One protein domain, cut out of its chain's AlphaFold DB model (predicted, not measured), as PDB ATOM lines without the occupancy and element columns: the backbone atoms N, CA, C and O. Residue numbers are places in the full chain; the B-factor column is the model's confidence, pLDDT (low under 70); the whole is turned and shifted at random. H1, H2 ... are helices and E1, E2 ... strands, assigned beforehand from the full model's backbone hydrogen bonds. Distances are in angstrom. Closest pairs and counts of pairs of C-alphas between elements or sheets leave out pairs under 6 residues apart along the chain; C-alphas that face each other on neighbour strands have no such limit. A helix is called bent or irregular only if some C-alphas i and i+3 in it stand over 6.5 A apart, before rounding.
ATOM      1  N   PHE A 468     -55.153 -23.711  27.265       48.56
ATOM      2  CA  PHE A 468     -55.051 -23.412  28.704       48.56
ATOM      3  C   PHE A 468     -55.328 -24.592  29.616       48.56
ATOM      4  O   PHE A 468     -56.298 -25.332  29.438       48.56
ATOM      5  N   TYR A 469     -54.564 -24.635  30.702       51.47
ATOM      6  CA  TYR A 469     -54.989 -25.264  31.937       51.47
ATOM      7  C   TYR A 469     -55.315 -24.181  32.970       51.47
ATOM      8  O   TYR A 469     -54.499 -23.290  33.243       51.47
ATOM      9  N   ARG A 470     -56.520 -24.243  33.554       45.78
ATOM     10  CA  ARG A 470     -56.873 -23.376  34.681       45.78
ATOM     11  C   ARG A 470     -56.094 -23.847  35.892       45.78
ATOM     12  O   ARG A 470     -56.433 -24.844  36.521       45.78
ATOM     13  N   PHE A 471     -55.078 -23.082  36.247       51.69
ATOM     14  CA  PHE A 471     -54.476 -23.213  37.553       51.69
ATOM     15  C   PHE A 471     -55.458 -22.688  38.607       51.69
ATOM     16  O   PHE A 471     -55.951 -21.565  38.454       51.69
ATOM     17  N   PRO A 472     -55.778 -23.450  39.668       44.22
ATOM     18  CA  PRO A 472     -56.533 -22.914  40.788       44.22
ATOM     19  C   PRO A 472     -55.644 -21.919  41.550       44.22
ATOM     20  O   PRO A 472     -54.961 -22.264  42.509       44.22
ATOM     21  N   TRP A 473     -55.639 -20.664  41.102       55.00
ATOM     22  CA  TRP A 473     -55.097 -19.533  41.848       55.00
ATOM     23  C   TRP A 473     -56.096 -19.170  42.942       55.00
ATOM     24  O   TRP A 473     -56.896 -18.251  42.797       55.00
ATOM     25  N   TYR A 474     -56.107 -19.938  44.029       44.41
ATOM     26  CA  TYR A 474     -56.831 -19.516  45.221       44.41
ATOM     27  C   TYR A 474     -56.056 -18.368  45.869       44.41
ATOM     28  O   TYR A 474     -54.875 -18.524  46.192       44.41
ATOM     29  N   HIS A 475     -56.720 -17.227  46.069       39.34
ATOM     30  CA  HIS A 475     -56.252 -16.132  46.918       39.34
ATOM     31  C   HIS A 475     -55.893 -16.696  48.309       39.34
ATOM     32  O   HIS A 475     -56.761 -16.883  49.153       39.34
ATOM     33  N   GLY A 476     -54.618 -17.045  48.523       44.22
ATOM     34  CA  GLY A 476     -54.115 -17.618  49.781       44.22
ATOM     35  C   GLY A 476     -53.279 -18.902  49.663       44.22
ATOM     36  O   GLY A 476     -52.653 -19.285  50.647       44.22
ATOM     37  N   ALA A 477     -53.210 -19.558  48.498       40.00
ATOM     38  CA  ALA A 477     -52.356 -20.735  48.301       40.00
ATOM     39  C   ALA A 477     -50.940 -20.341  47.827       40.00
ATOM     40  O   ALA A 477     -50.770 -19.459  46.990       40.00
ATOM     41  N   ASN A 478     -49.913 -20.997  48.379       44.03
ATOM     42  CA  ASN A 478     -48.491 -20.736  48.111       44.03
ATOM     43  C   ASN A 478     -48.147 -20.670  46.604       44.03
ATOM     44  O   ASN A 478     -48.530 -21.559  45.847       44.03
ATOM     45  N   PHE A 479     -47.324 -19.688  46.201       47.28
ATOM     46  CA  PHE A 479     -46.799 -19.437  44.837       47.28
ATOM     47  C   PHE A 479     -45.905 -20.559  44.247       47.28
ATOM     48  O   PHE A 479     -45.121 -20.323  43.327       47.28
ATOM     49  N   ASN A 480     -45.969 -21.779  44.776       48.28
ATOM     50  CA  ASN A 480     -45.007 -22.842  44.490       48.28
ATOM     51  C   ASN A 480     -45.255 -23.581  43.166       48.28
ATOM     52  O   ASN A 480     -44.372 -24.313  42.740       48.28
ATOM     53  N   TYR A 481     -46.394 -23.370  42.500       56.88
ATOM     54  CA  TYR A 481     -46.790 -24.163  41.326       56.88
ATOM     55  C   TYR A 481     -46.486 -23.522  39.969       56.88
ATOM     56  O   TYR A 481     -46.953 -23.986  38.928       56.88
ATOM     57  N   LEU A 482     -45.745 -22.413  39.956       66.19
ATOM     58  CA  LEU A 482     -45.382 -21.756  38.711       66.19
ATOM     59  C   LEU A 482     -44.287 -22.562  38.007       66.19
ATOM     60  O   LEU A 482     -43.098 -22.352  38.253       66.19
ATOM     61  N   LEU A 483     -44.689 -23.489  37.137       75.31
ATOM     62  CA  LEU A 483     -43.759 -24.267  36.328       75.31
ATOM     63  C   LEU A 483     -43.194 -23.389  35.203       75.31
ATOM     64  O   LEU A 483     -43.741 -23.320  34.103       75.31
ATOM     65  N   VAL A 484     -42.102 -22.693  35.511       81.56
ATOM     66  CA  VAL A 484     -41.303 -21.890  34.575       81.56
ATOM     67  C   VAL A 484     -39.826 -22.269  34.693       81.56
ATOM     68  O   VAL A 484     -39.389 -22.672  35.777       81.56
ATOM     69  N   PRO A 485     -39.024 -22.119  33.622       88.00
ATOM     70  CA  PRO A 485     -37.595 -22.379  33.712       88.00
ATOM     71  C   PRO A 485     -36.925 -21.466  34.747       88.00
ATOM     72  O   PRO A 485     -37.323 -20.312  34.946       88.00
ATOM     73  N   LEU A 486     -35.881 -21.979  35.404       85.75
ATOM     74  CA  LEU A 486     -35.225 -21.309  36.530       85.75
ATOM     75  C   LEU A 486     -34.753 -19.887  36.183       85.75
ATOM     76  O   LEU A 486     -34.892 -18.988  37.014       85.75
ATOM     77  N   ALA A 487     -34.271 -19.668  34.955       90.25
ATOM     78  CA  ALA A 487     -33.806 -18.367  34.478       90.25
ATOM     79  C   ALA A 487     -34.901 -17.287  34.470       90.25
ATOM     80  O   ALA A 487     -34.588 -16.102  34.515       90.25
ATOM     81  N   TYR A 488     -36.175 -17.676  34.445       91.81
ATOM     82  CA  TYR A 488     -37.310 -16.754  34.393       91.81
ATOM     83  C   TYR A 488     -38.065 -16.644  35.715       91.81
ATOM     84  O   TYR A 488     -38.960 -15.810  35.843       91.81
ATOM     85  N   LYS A 489     -37.714 -17.457  36.720       86.69
ATOM     86  CA  LYS A 489     -38.470 -17.586  37.974       86.69
ATOM     87  C   LYS A 489     -38.731 -16.241  38.657       86.69
ATOM     88  O   LYS A 489     -39.844 -15.983  39.102       86.69
ATOM     89  N   LYS A 490     -37.715 -15.375  38.732       87.44
ATOM     90  CA  LYS A 490     -37.828 -14.056  39.376       87.44
ATOM     91  C   LYS A 490     -38.827 -13.151  38.653       87.44
ATOM     92  O   LYS A 490     -39.660 -12.528  39.305       87.44
ATOM     93  N   GLU A 491     -38.735 -13.085  37.327       91.31
ATOM     94  CA  GLU A 491     -39.627 -12.271  36.502       91.31
ATOM     95  C   GLU A 491     -41.056 -12.822  36.547       91.31
ATOM     96  O   GLU A 491     -41.981 -12.077  36.845       91.31
ATOM     97  N   ALA A 492     -41.224 -14.137  36.414       88.62
ATOM     98  CA  ALA A 492     -42.533 -14.782  36.430       88.62
ATOM     99  C   ALA A 492     -43.281 -14.604  37.769       88.62
ATOM    100  O   ALA A 492     -44.496 -14.412  37.775       88.62
ATOM    101  N   ILE A 493     -42.573 -14.602  38.909       85.38
ATOM    102  CA  ILE A 493     -43.160 -14.276  40.224       85.38
ATOM    103  C   ILE A 493     -43.610 -12.808  40.280       85.38
ATOM    104  O   ILE A 493     -44.690 -12.510  40.796       85.38
ATOM    105  N   ALA A 494     -42.792 -11.885  39.765       89.69
ATOM    106  CA  ALA A 494     -43.126 -10.463  39.737       89.69
ATOM    107  C   ALA A 494     -44.335 -10.186  38.828       89.69
ATOM    108  O   ALA A 494     -45.259  -9.482  39.235       89.69
ATOM    109  N   ASP A 495     -44.355 -10.795  37.644       90.81
ATOM    110  CA  ASP A 495     -45.452 -10.714  36.684       90.81
ATOM    111  C   ASP A 495     -46.733 -11.328  37.236       90.81
ATOM    112  O   ASP A 495     -47.786 -10.711  37.125       90.81
ATOM    113  N   ALA A 496     -46.658 -12.498  37.880       85.06
ATOM    114  CA  ALA A 496     -47.815 -13.094  38.536       85.06
ATOM    115  C   ALA A 496     -48.410 -12.119  39.558       85.06
ATOM    116  O   ALA A 496     -49.586 -11.796  39.465       85.06
ATOM    117  N   LYS A 497     -47.592 -11.558  40.458       86.00
ATOM    118  CA  LYS A 497     -48.055 -10.577  41.454       86.00
ATOM    119  C   LYS A 497     -48.652  -9.312  40.824       86.00
ATOM    120  O   LYS A 497     -49.583  -8.736  41.384       86.00
ATOM    121  N   TYR A 498     -48.088  -8.840  39.715       90.56
ATOM    122  CA  TYR A 498     -48.543  -7.622  39.052       90.56
ATOM    123  C   TYR A 498     -49.823  -7.855  38.245       90.56
ATOM    124  O   TYR A 498     -50.811  -7.153  38.453       90.56
ATOM    125  N   TYR A 499     -49.833  -8.837  37.346       88.81
ATOM    126  CA  TYR A 499     -50.931  -9.047  36.409       88.81
ATOM    127  C   TYR A 499     -52.159  -9.694  37.046       88.81
ATOM    128  O   TYR A 499     -53.255  -9.402  36.583       88.81
ATOM    129  N   THR A 500     -52.028 -10.491  38.113       83.69
ATOM    130  CA  THR A 500     -53.200 -11.032  38.835       83.69
ATOM    131  C   THR A 500     -53.756 -10.081  39.896       83.69
ATOM    132  O   THR A 500     -54.741 -10.395  40.555       83.69
ATOM    133  N   ASN A 501     -53.164  -8.897  40.075       84.56
ATOM    134  CA  ASN A 501     -53.740  -7.880  40.946       84.56
ATOM    135  C   ASN A 501     -55.029  -7.329  40.308       84.56
ATOM    136  O   ASN A 501     -54.933  -6.787  39.205       84.56
ATOM    137  N   PRO A 502     -56.193  -7.361  40.988       83.88
ATOM    138  CA  PRO A 502     -57.454  -6.846  40.439       83.88
ATOM    139  C   PRO A 502     -57.403  -5.366  40.023       83.88
ATOM    140  O   PRO A 502     -58.189  -4.912  39.199       83.88
ATOM    141  N   LYS A 503     -56.454  -4.586  40.566       87.38
ATOM    142  CA  LYS A 503     -56.245  -3.173  40.202       87.38
ATOM    143  C   LYS A 503     -55.469  -2.980  38.896       87.38
ATOM    144  O   LYS A 503     -55.439  -1.869  38.365       87.38
ATOM    145  N   THR A 504     -54.805  -4.016  38.393       89.38
ATOM    146  CA  THR A 504     -54.033  -3.941  37.152       89.38
ATOM    147  C   THR A 504     -54.982  -4.009  35.964       89.38
ATOM    148  O   THR A 504     -55.684  -4.997  35.773       89.38
ATOM    149  N   LYS A 505     -54.996  -2.965  35.129       90.19
ATOM    150  CA  LYS A 505     -55.790  -2.961  33.895       90.19
ATOM    151  C   LYS A 505     -55.108  -3.820  32.834       90.19
ATOM    152  O   LYS A 505     -54.002  -3.499  32.395       90.19
ATOM    153  N   LEU A 506     -55.775  -4.891  32.422       89.00
ATOM    154  CA  LEU A 506     -55.343  -5.747  31.322       89.00
ATOM    155  C   LEU A 506     -56.028  -5.323  30.008       89.00
ATOM    156  O   LEU A 506     -57.106  -4.726  30.048       89.00
ATOM    157  N   PRO A 507     -55.426  -5.608  28.838       89.00
ATOM    158  CA  PRO A 507     -56.127  -5.543  27.555       89.00
ATOM    159  C   PRO A 507     -57.359  -6.461  27.543       89.00
ATOM    160  O   PRO A 507     -57.418  -7.405  28.325       89.00
ATOM    161  N   ALA A 508     -58.300  -6.225  26.621       84.31
ATOM    162  CA  ALA A 508     -59.536  -7.013  26.508       84.31
ATOM    163  C   ALA A 508     -59.278  -8.529  26.380       84.31
ATOM    164  O   ALA A 508     -59.865  -9.316  27.111       84.31
ATOM    165  N   ASP A 509     -58.316  -8.917  25.537       84.12
ATOM    166  CA  ASP A 509     -57.904 -10.318  25.347       84.12
ATOM    167  C   ASP A 509     -56.744 -10.718  26.287       84.12
ATOM    168  O   ASP A 509     -56.125 -11.772  26.137       84.12
ATOM    169  N   GLY A 510     -56.402  -9.866  27.256       89.00
ATOM    170  CA  GLY A 510     -55.325 -10.101  28.208       89.00
ATOM    171  C   GLY A 510     -53.908  -9.961  27.634       89.00
ATOM    172  O   GLY A 510     -53.650  -9.290  26.627       89.00
ATOM    173  N   ILE A 511     -52.956 -10.566  28.340       89.56
ATOM    174  CA  ILE A 511     -51.521 -10.577  28.035       89.56
ATOM    175  C   ILE A 511     -51.052 -12.023  27.984       89.56
ATOM    176  O   ILE A 511     -51.229 -12.761  28.946       89.56
ATOM    177  N   VAL A 512     -50.377 -12.405  26.909       87.88
ATOM    178  CA  VAL A 512     -49.648 -13.672  26.824       87.88
ATOM    179  C   VAL A 512     -48.172 -13.371  27.018       87.88
ATOM    180  O   VAL A 512     -47.582 -12.663  26.204       87.88
ATOM    181  N   LYS A 513     -47.554 -13.906  28.072       90.19
ATOM    182  CA  LYS A 513     -46.122 -13.719  28.324       90.19
ATOM    183  C   LYS A 513     -45.356 -15.035  28.277       90.19
ATOM    184  O   LYS A 513     -45.702 -15.979  28.983       90.19
ATOM    185  N   TRP A 514     -44.309 -15.070  27.459       89.75
ATOM    186  CA  TRP A 514     -43.406 -16.208  27.291       89.75
ATOM    187  C   TRP A 514     -42.249 -16.189  28.290       89.75
ATOM    188  O   TRP A 514     -41.609 -15.158  28.477       89.75
ATOM    189  N   TYR A 515     -41.936 -17.353  28.851       90.06
ATOM    190  CA  TYR A 515     -40.825 -17.640  29.756       90.06
ATOM    191  C   TYR A 515     -40.057 -18.852  29.211       90.06
ATOM    192  O   TYR A 515     -40.246 -19.986  29.654       90.06
ATOM    193  N   GLY A 516     -39.237 -18.624  28.183       89.44
ATOM    194  CA  GLY A 516     -38.619 -19.701  27.411       89.44
ATOM    195  C   GLY A 516     -39.638 -20.357  26.480       89.44
ATOM    196  O   GLY A 516     -40.133 -19.717  25.557       89.44
ATOM    197  N   ASP A 517     -39.937 -21.628  26.718       84.75
ATOM    198  CA  ASP A 517     -40.890 -22.449  25.959       84.75
ATOM    199  C   ASP A 517     -42.238 -22.657  26.670       84.75
ATOM    200  O   ASP A 517     -43.070 -23.436  26.205       84.75
ATOM    201  N   ILE A 518     -42.439 -21.965  27.790       84.12
ATOM    202  CA  ILE A 518     -43.697 -21.879  28.531       84.12
ATOM    203  C   ILE A 518     -44.289 -20.494  28.320       84.12
ATOM    204  O   ILE A 518     -43.542 -19.515  28.274       84.12
ATOM    205  N   CYS A 519     -45.613 -20.367  28.284       84.25
ATOM    206  CA  CYS A 519     -46.242 -19.059  28.426       84.25
ATOM    207  C   CYS A 519     -47.384 -19.055  29.438       84.25
ATOM    208  O   CYS A 519     -47.966 -20.082  29.785       84.25
ATOM    209  N   ILE A 520     -47.678 -17.863  29.941       84.62
ATOM    210  CA  ILE A 520     -48.785 -17.616  30.860       84.62
ATOM    211  C   ILE A 520     -49.677 -16.555  30.239       84.62
ATOM    212  O   ILE A 520     -49.192 -15.511  29.798       84.62
ATOM    213  N   TRP A 521     -50.975 -16.829  30.212       85.12
ATOM    214  CA  TRP A 521     -51.994 -15.897  29.771       85.12
ATOM    215  C   TRP A 521     -52.672 -15.246  30.971       85.12
ATOM    216  O   TRP A 521     -53.379 -15.901  31.732       85.12
ATOM    217  N   TYR A 522     -52.429 -13.954  31.152       86.62
ATOM    218  CA  TYR A 522     -53.059 -13.139  32.178       86.62
ATOM    219  C   TYR A 522     -54.274 -12.434  31.590       86.62
ATOM    220  O   TYR A 522     -54.132 -11.650  30.651       86.62
ATOM    221  N   VAL A 523     -55.460 -12.679  32.137       85.31
ATOM    222  CA  VAL A 523     -56.725 -12.175  31.587       85.31
ATOM    223  C   VAL A 523     -57.740 -11.911  32.691       85.31
ATOM    224  O   VAL A 523     -57.654 -12.486  33.772       85.31
ATOM    225  N   ASN A 524     -58.718 -11.058  32.405       85.12
ATOM    226  CA  ASN A 524     -59.910 -10.878  33.220       85.12
ATOM    227  C   ASN A 524     -61.135 -11.352  32.422       85.12
ATOM    228  O   ASN A 524     -61.661 -10.604  31.604       85.12
ATOM    229  N   LEU A 525     -61.541 -12.613  32.598       72.31
ATOM    230  CA  LEU A 525     -62.613 -13.211  31.785       72.31
ATOM    231  C   LEU A 525     -64.018 -12.771  32.201       72.31
ATOM    232  O   LEU A 525     -64.901 -12.684  31.354       72.31
ATOM    233  N   ASN A 526     -64.223 -12.499  33.491       71.69
ATOM    234  CA  ASN A 526     -65.558 -12.288  34.058       71.69
ATOM    235  C   ASN A 526     -65.774 -10.854  34.567       71.69
ATOM    236  O   ASN A 526     -66.803 -10.567  35.165       71.69
ATOM    237  N   GLY A 527     -64.803  -9.957  34.382       67.88
ATOM    238  CA  GLY A 527     -64.816  -8.602  34.942       67.88
ATOM    239  C   GLY A 527     -64.529  -8.531  36.448       67.88
ATOM    240  O   GLY A 527     -64.371  -7.432  36.971       67.88
ATOM    241  N   GLU A 528     -64.444  -9.674  37.134       69.62
ATOM    242  CA  GLU A 528     -64.298  -9.759  38.591       69.62
ATOM    243  C   GLU A 528     -62.825  -9.737  39.018       69.62
ATOM    244  O   GLU A 528     -62.408  -8.813  39.710       69.62
ATOM    245  N   ASP A 529     -62.016 -10.688  38.533       78.62
ATOM    246  CA  ASP A 529     -60.616 -10.846  38.932       78.62
ATOM    247  C   ASP A 529     -59.698 -11.144  37.743       78.62
ATOM    248  O   ASP A 529     -60.050 -11.855  36.795       78.62
ATOM    249  N   ASN A 530     -58.466 -10.641  37.832       81.88
ATOM    250  CA  ASN A 530     -57.407 -11.024  36.911       81.88
ATOM    251  C   ASN A 530     -56.850 -12.401  37.293       81.88
ATOM    252  O   ASN A 530     -56.410 -12.626  38.421       81.88
ATOM    253  N   VAL A 531     -56.774 -13.304  36.323       77.88
ATOM    254  CA  VAL A 531     -56.311 -14.685  36.493       77.88
ATOM    255  C   VAL A 531     -55.169 -15.001  35.531       77.88
ATOM    256  O   VAL A 531     -55.077 -14.427  34.450       77.88
ATOM    257  N   GLY A 532     -54.283 -15.916  35.934       74.12
ATOM    258  CA  GLY A 532     -53.199 -16.431  35.095       74.12
ATOM    259  C   GLY A 532     -53.457 -17.873  34.665       74.12
ATOM    260  O   GLY A 532     -53.551 -18.767  35.504       74.12
ATOM    261  N   TYR A 533     -53.517 -18.134  33.367       73.44
ATOM    262  CA  TYR A 533     -53.604 -19.479  32.811       73.44
ATOM    263  C   TYR A 533     -52.234 -19.935  32.329       73.44
ATOM    264  O   TYR A 533     -51.563 -19.232  31.577       73.44
ATOM    265  N   TRP A 534     -51.809 -21.115  32.765       71.75
ATOM    266  CA  TRP A 534     -50.560 -21.706  32.300       71.75
ATOM    267  C   TRP A 534     -50.788 -22.417  30.966       71.75
ATOM    268  O   TRP A 534     -51.797 -23.109  30.796       71.75
ATOM    269  N   CYS A 535     -49.857 -22.227  30.034       66.50
ATOM    270  CA  CYS A 535     -49.952 -22.727  28.670       66.50
ATOM    271  C   CYS A 535     -48.622 -23.366  28.257       66.50
ATOM    272  O   CYS A 535     -47.537 -22.826  28.503       66.50
ATOM    273  N   THR A 536     -48.715 -24.502  27.580       57.62
ATOM    274  CA  THR A 536     -47.571 -25.240  27.031       57.62
ATOM    275  C   THR A 536     -47.385 -25.027  25.541       57.62
ATOM    276  O   THR A 536     -46.283 -25.259  25.048       57.62
ATOM    277  N   THR A 537     -48.401 -24.538  24.831       57.59
ATOM    278  CA  THR A 537     -48.287 -24.105  23.433       57.59
ATOM    279  C   THR A 537     -48.485 -22.626  23.260       57.59
ATOM    280  O   THR A 537     -48.860 -21.899  24.173       57.59
ATOM    281  N   ASN A 538     -48.190 -22.201  22.035       54.38
ATOM    282  CA  ASN A 538     -48.422 -20.862  21.574       54.38
ATOM    283  C   ASN A 538     -49.934 -20.564  21.480       54.38
ATOM    284  O   ASN A 538     -50.589 -21.058  20.560       54.38
ATOM    285  N   PRO A 539     -50.492 -19.701  22.346       52.94
ATOM    286  CA  PRO A 539     -51.904 -19.334  22.298       52.94
ATOM    287  C   PRO A 539     -52.233 -18.425  21.103       52.94
ATOM    288  O   PRO A 539     -53.401 -18.112  20.889       52.94
ATOM    289  N   THR A 540     -51.240 -18.019  20.294       48.16
ATOM    290  CA  THR A 540     -51.473 -17.335  19.011       48.16
ATOM    291  C   THR A 540     -51.821 -18.301  17.874       48.16
ATOM    292  O   THR A 540     -51.778 -17.903  16.707       48.16
ATOM    293  N   TYR A 541     -52.134 -19.569  18.163       52.12
ATOM    294  CA  TYR A 541     -52.816 -20.419  17.191       52.12
ATOM    295  C   TYR A 541     -54.129 -19.725  16.788       52.12
ATOM    296  O   TYR A 541     -54.904 -19.309  17.653       52.12
ATOM    297  N   LYS A 542     -54.332 -19.513  15.479       46.78
ATOM    298  CA  LYS A 542     -55.462 -18.736  14.941       46.78
ATOM    299  C   LYS A 542     -56.778 -19.254  15.526       46.78
ATOM    300  O   LYS A 542     -57.100 -20.423  15.337       46.78
ATOM    301  N   GLY A 543     -57.520 -18.384  16.211       54.66
ATOM    302  CA  GLY A 543     -58.881 -18.672  16.672       54.66
ATOM    303  C   GLY A 543     -59.165 -18.446  18.156       54.66
ATOM    304  O   GLY A 543     -60.339 -18.351  18.497       54.66
ATOM    305  N   TYR A 544     -58.156 -18.322  19.029       55.06
ATOM    306  CA  TYR A 544     -58.426 -18.167  20.466       55.06
ATOM    307  C   TYR A 544     -58.244 -16.733  21.013       55.06
ATOM    308  O   TYR A 544     -59.176 -16.241  21.639       55.06
ATOM    309  N   PHE A 545     -57.123 -16.027  20.754       67.25
ATOM    310  CA  PHE A 545     -56.897 -14.639  21.253       67.25
ATOM    311  C   PHE A 545     -56.105 -13.777  20.274       67.25
ATOM    312  O   PHE A 545     -54.963 -13.385  20.525       67.25
ATOM    313  N   GLU A 546     -56.702 -13.474  19.126       67.62
ATOM    314  CA  GLU A 546     -56.030 -12.699  18.078       67.62
ATOM    315  C   GLU A 546     -55.590 -11.298  18.535       67.62
ATOM    316  O   GLU A 546     -54.681 -10.729  17.928       67.62
ATOM    317  N   LYS A 547     -56.184 -10.741  19.604       79.00
ATOM    318  CA  LYS A 547     -55.867  -9.392  20.101       79.00
ATOM    319  C   LYS A 547     -55.115  -9.388  21.433       79.00
ATOM    320  O   LYS A 547     -54.896  -8.309  21.991       79.00
ATOM    321  N   ALA A 548     -54.704 -10.548  21.959       83.50
ATOM    322  CA  ALA A 548     -53.906 -10.593  23.182       83.50
ATOM    323  C   ALA A 548     -52.545  -9.918  22.967       83.50
ATOM    324  O   ALA A 548     -51.882 -10.103  21.943       83.50
ATOM    325  N   LYS A 549     -52.080  -9.156  23.962       89.19
ATOM    326  CA  LYS A 549     -50.743  -8.553  23.898       89.19
ATOM    327  C   LYS A 549     -49.687  -9.620  24.186       89.19
ATOM    328  O   LYS A 549     -49.629 -10.136  25.299       89.19
ATOM    329  N   VAL A 550     -48.820  -9.900  23.215       88.12
ATOM    330  CA  VAL A 550     -47.728 -10.872  23.370       88.12
ATOM    331  C   VAL A 550     -46.473 -10.197  23.925       88.12
ATOM    332  O   VAL A 550     -46.020  -9.175  23.408       88.12
ATOM    333  N   LEU A 551     -45.906 -10.775  24.982       92.12
ATOM    334  CA  LEU A 551     -44.680 -10.341  25.649       92.12
ATOM    335  C   LEU A 551     -43.698 -11.510  25.790       92.12
ATOM    336  O   LEU A 551     -44.094 -12.673  25.843       92.12
ATOM    337  N   TYR A 552     -42.414 -11.185  25.936       92.69
ATOM    338  CA  TYR A 552     -41.344 -12.152  26.179       92.69
ATOM    339  C   TYR A 552     -40.543 -11.723  27.405       92.69
ATOM    340  O   TYR A 552     -40.074 -10.585  27.475       92.69
ATOM    341  N   ALA A 553     -40.419 -12.623  28.376       93.38
ATOM    342  CA  ALA A 553     -39.564 -12.440  29.537       93.38
ATOM    343  C   ALA A 553     -38.088 -12.511  29.142       93.38
ATOM    344  O   ALA A 553     -37.719 -13.157  28.154       93.38
ATOM    345  N   LYS A 554     -37.228 -11.865  29.926       92.31
ATOM    346  CA  LYS A 554     -35.779 -11.906  29.720       92.31
ATOM    347  C   LYS A 554     -35.168 -12.888  30.720       92.31
ATOM    348  O   LYS A 554     -35.413 -12.751  31.916       92.31
ATOM    349  N   PRO A 555     -34.371 -13.871  30.269       92.25
ATOM    350  CA  PRO A 555     -33.727 -14.784  31.203       92.25
ATOM    351  C   PRO A 555     -32.741 -14.013  32.083       92.25
ATOM    352  O   PRO A 555     -32.070 -13.091  31.610       92.25
ATOM    353  N   ASP A 556     -32.621 -14.407  33.350       89.44
ATOM    354  CA  ASP A 556     -31.559 -13.919  34.226       89.44
ATOM    355  C   ASP A 556     -30.198 -14.262  33.592       89.44
ATOM    356  O   ASP A 556     -29.883 -15.446  33.429       89.44
ATOM    357  N   PRO A 557     -29.370 -13.264  33.234       89.00
ATOM    358  CA  PRO A 557     -28.111 -13.502  32.531       89.00
ATOM    359  C   PRO A 557     -27.096 -14.303  33.362       89.00
ATOM    360  O   PRO A 557     -26.117 -14.816  32.809       89.00
ATOM    361  N   ASN A 558     -27.314 -14.421  34.676       88.62
ATOM    362  CA  ASN A 558     -26.463 -15.184  35.586       88.62
ATOM    363  C   ASN A 558     -26.823 -16.675  35.640       88.62
ATOM    364  O   ASN A 558     -26.060 -17.464  36.196       88.62
ATOM    365  N   ILE A 559     -27.964 -17.075  35.074       81.94
ATOM    366  CA  ILE A 559     -28.430 -18.460  35.061       81.94
ATOM    367  C   ILE A 559     -28.219 -18.999  33.647       81.94
ATOM    368  O   ILE A 559     -28.903 -18.594  32.711       81.94
ATOM    369  N   LYS A 560     -27.236 -19.893  33.488       70.62
ATOM    370  CA  LYS A 560     -26.827 -20.401  32.174       70.62
ATOM    371  C   LYS A 560     -27.242 -21.816  31.916       70.62
ATOM    372  O   LYS A 560     -26.899 -22.722  32.703       70.62
TER     373      LYS A 560
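AT A GLANCE: This is residues 468 to 560 of the 560 residues of the protein "SLH domain-containing protein" of Caldicellulosiruptor bescii (strain ATCC BAA-1888 / DSM 6725 / Z-1320) (UniProt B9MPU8). With little regular structure, a small twisted sheet of four strands, order E3 E2 E1 E4, mixed, has one helix, H1, over one face in two layers. The printed part has 93 residues, under half in named elements: H1, E1, E2, E3, E4 along the chain, class mixed. The whole is compact, radius of gyration of the C-alphas 12.9 A, spanning 39 by 34 by 21 A.

HOW THE PARTS SIT: After residues 468 to 485 find H1, residues 486 to 499, irregular (C-alphas 487 and 490 are 7.7 A apart), with 8 of 10 O i to N i+4 pairs within hydrogen-bond range. It is on the sheet, height 8.8 A; its closest C-alphas to E1, residues 511 to 515, are Tyr 488 and Tyr 515, 5.9 A. E1, E2, residues 518 to 523, and E3, residues 531 to 535, form a meander, each the antiparallel neighbour of the one before: N 513 and O 520, 2.9 A; N 521 and O 533, 2.8 A. E4, residues 549 to 552, is parallel to E1: N 512 and O 549, 2.9 A.

IN THESE COORDINATES: From C-alpha 486 at (-35.225, -21.309, 36.530) H1 runs 19.9 A to its last C-alpha; E2 runs 16.5 A from first to last C-alpha; E4 ends at C-alpha 552 at (-41.344, -12.152, 26.179).

THE WHOLE: The printed part has no cut. Links H1 to E1 and E3 to E4 are long. Residues 468 to 482, 527 to 528 and 535 to 546 have pLDDT under 70.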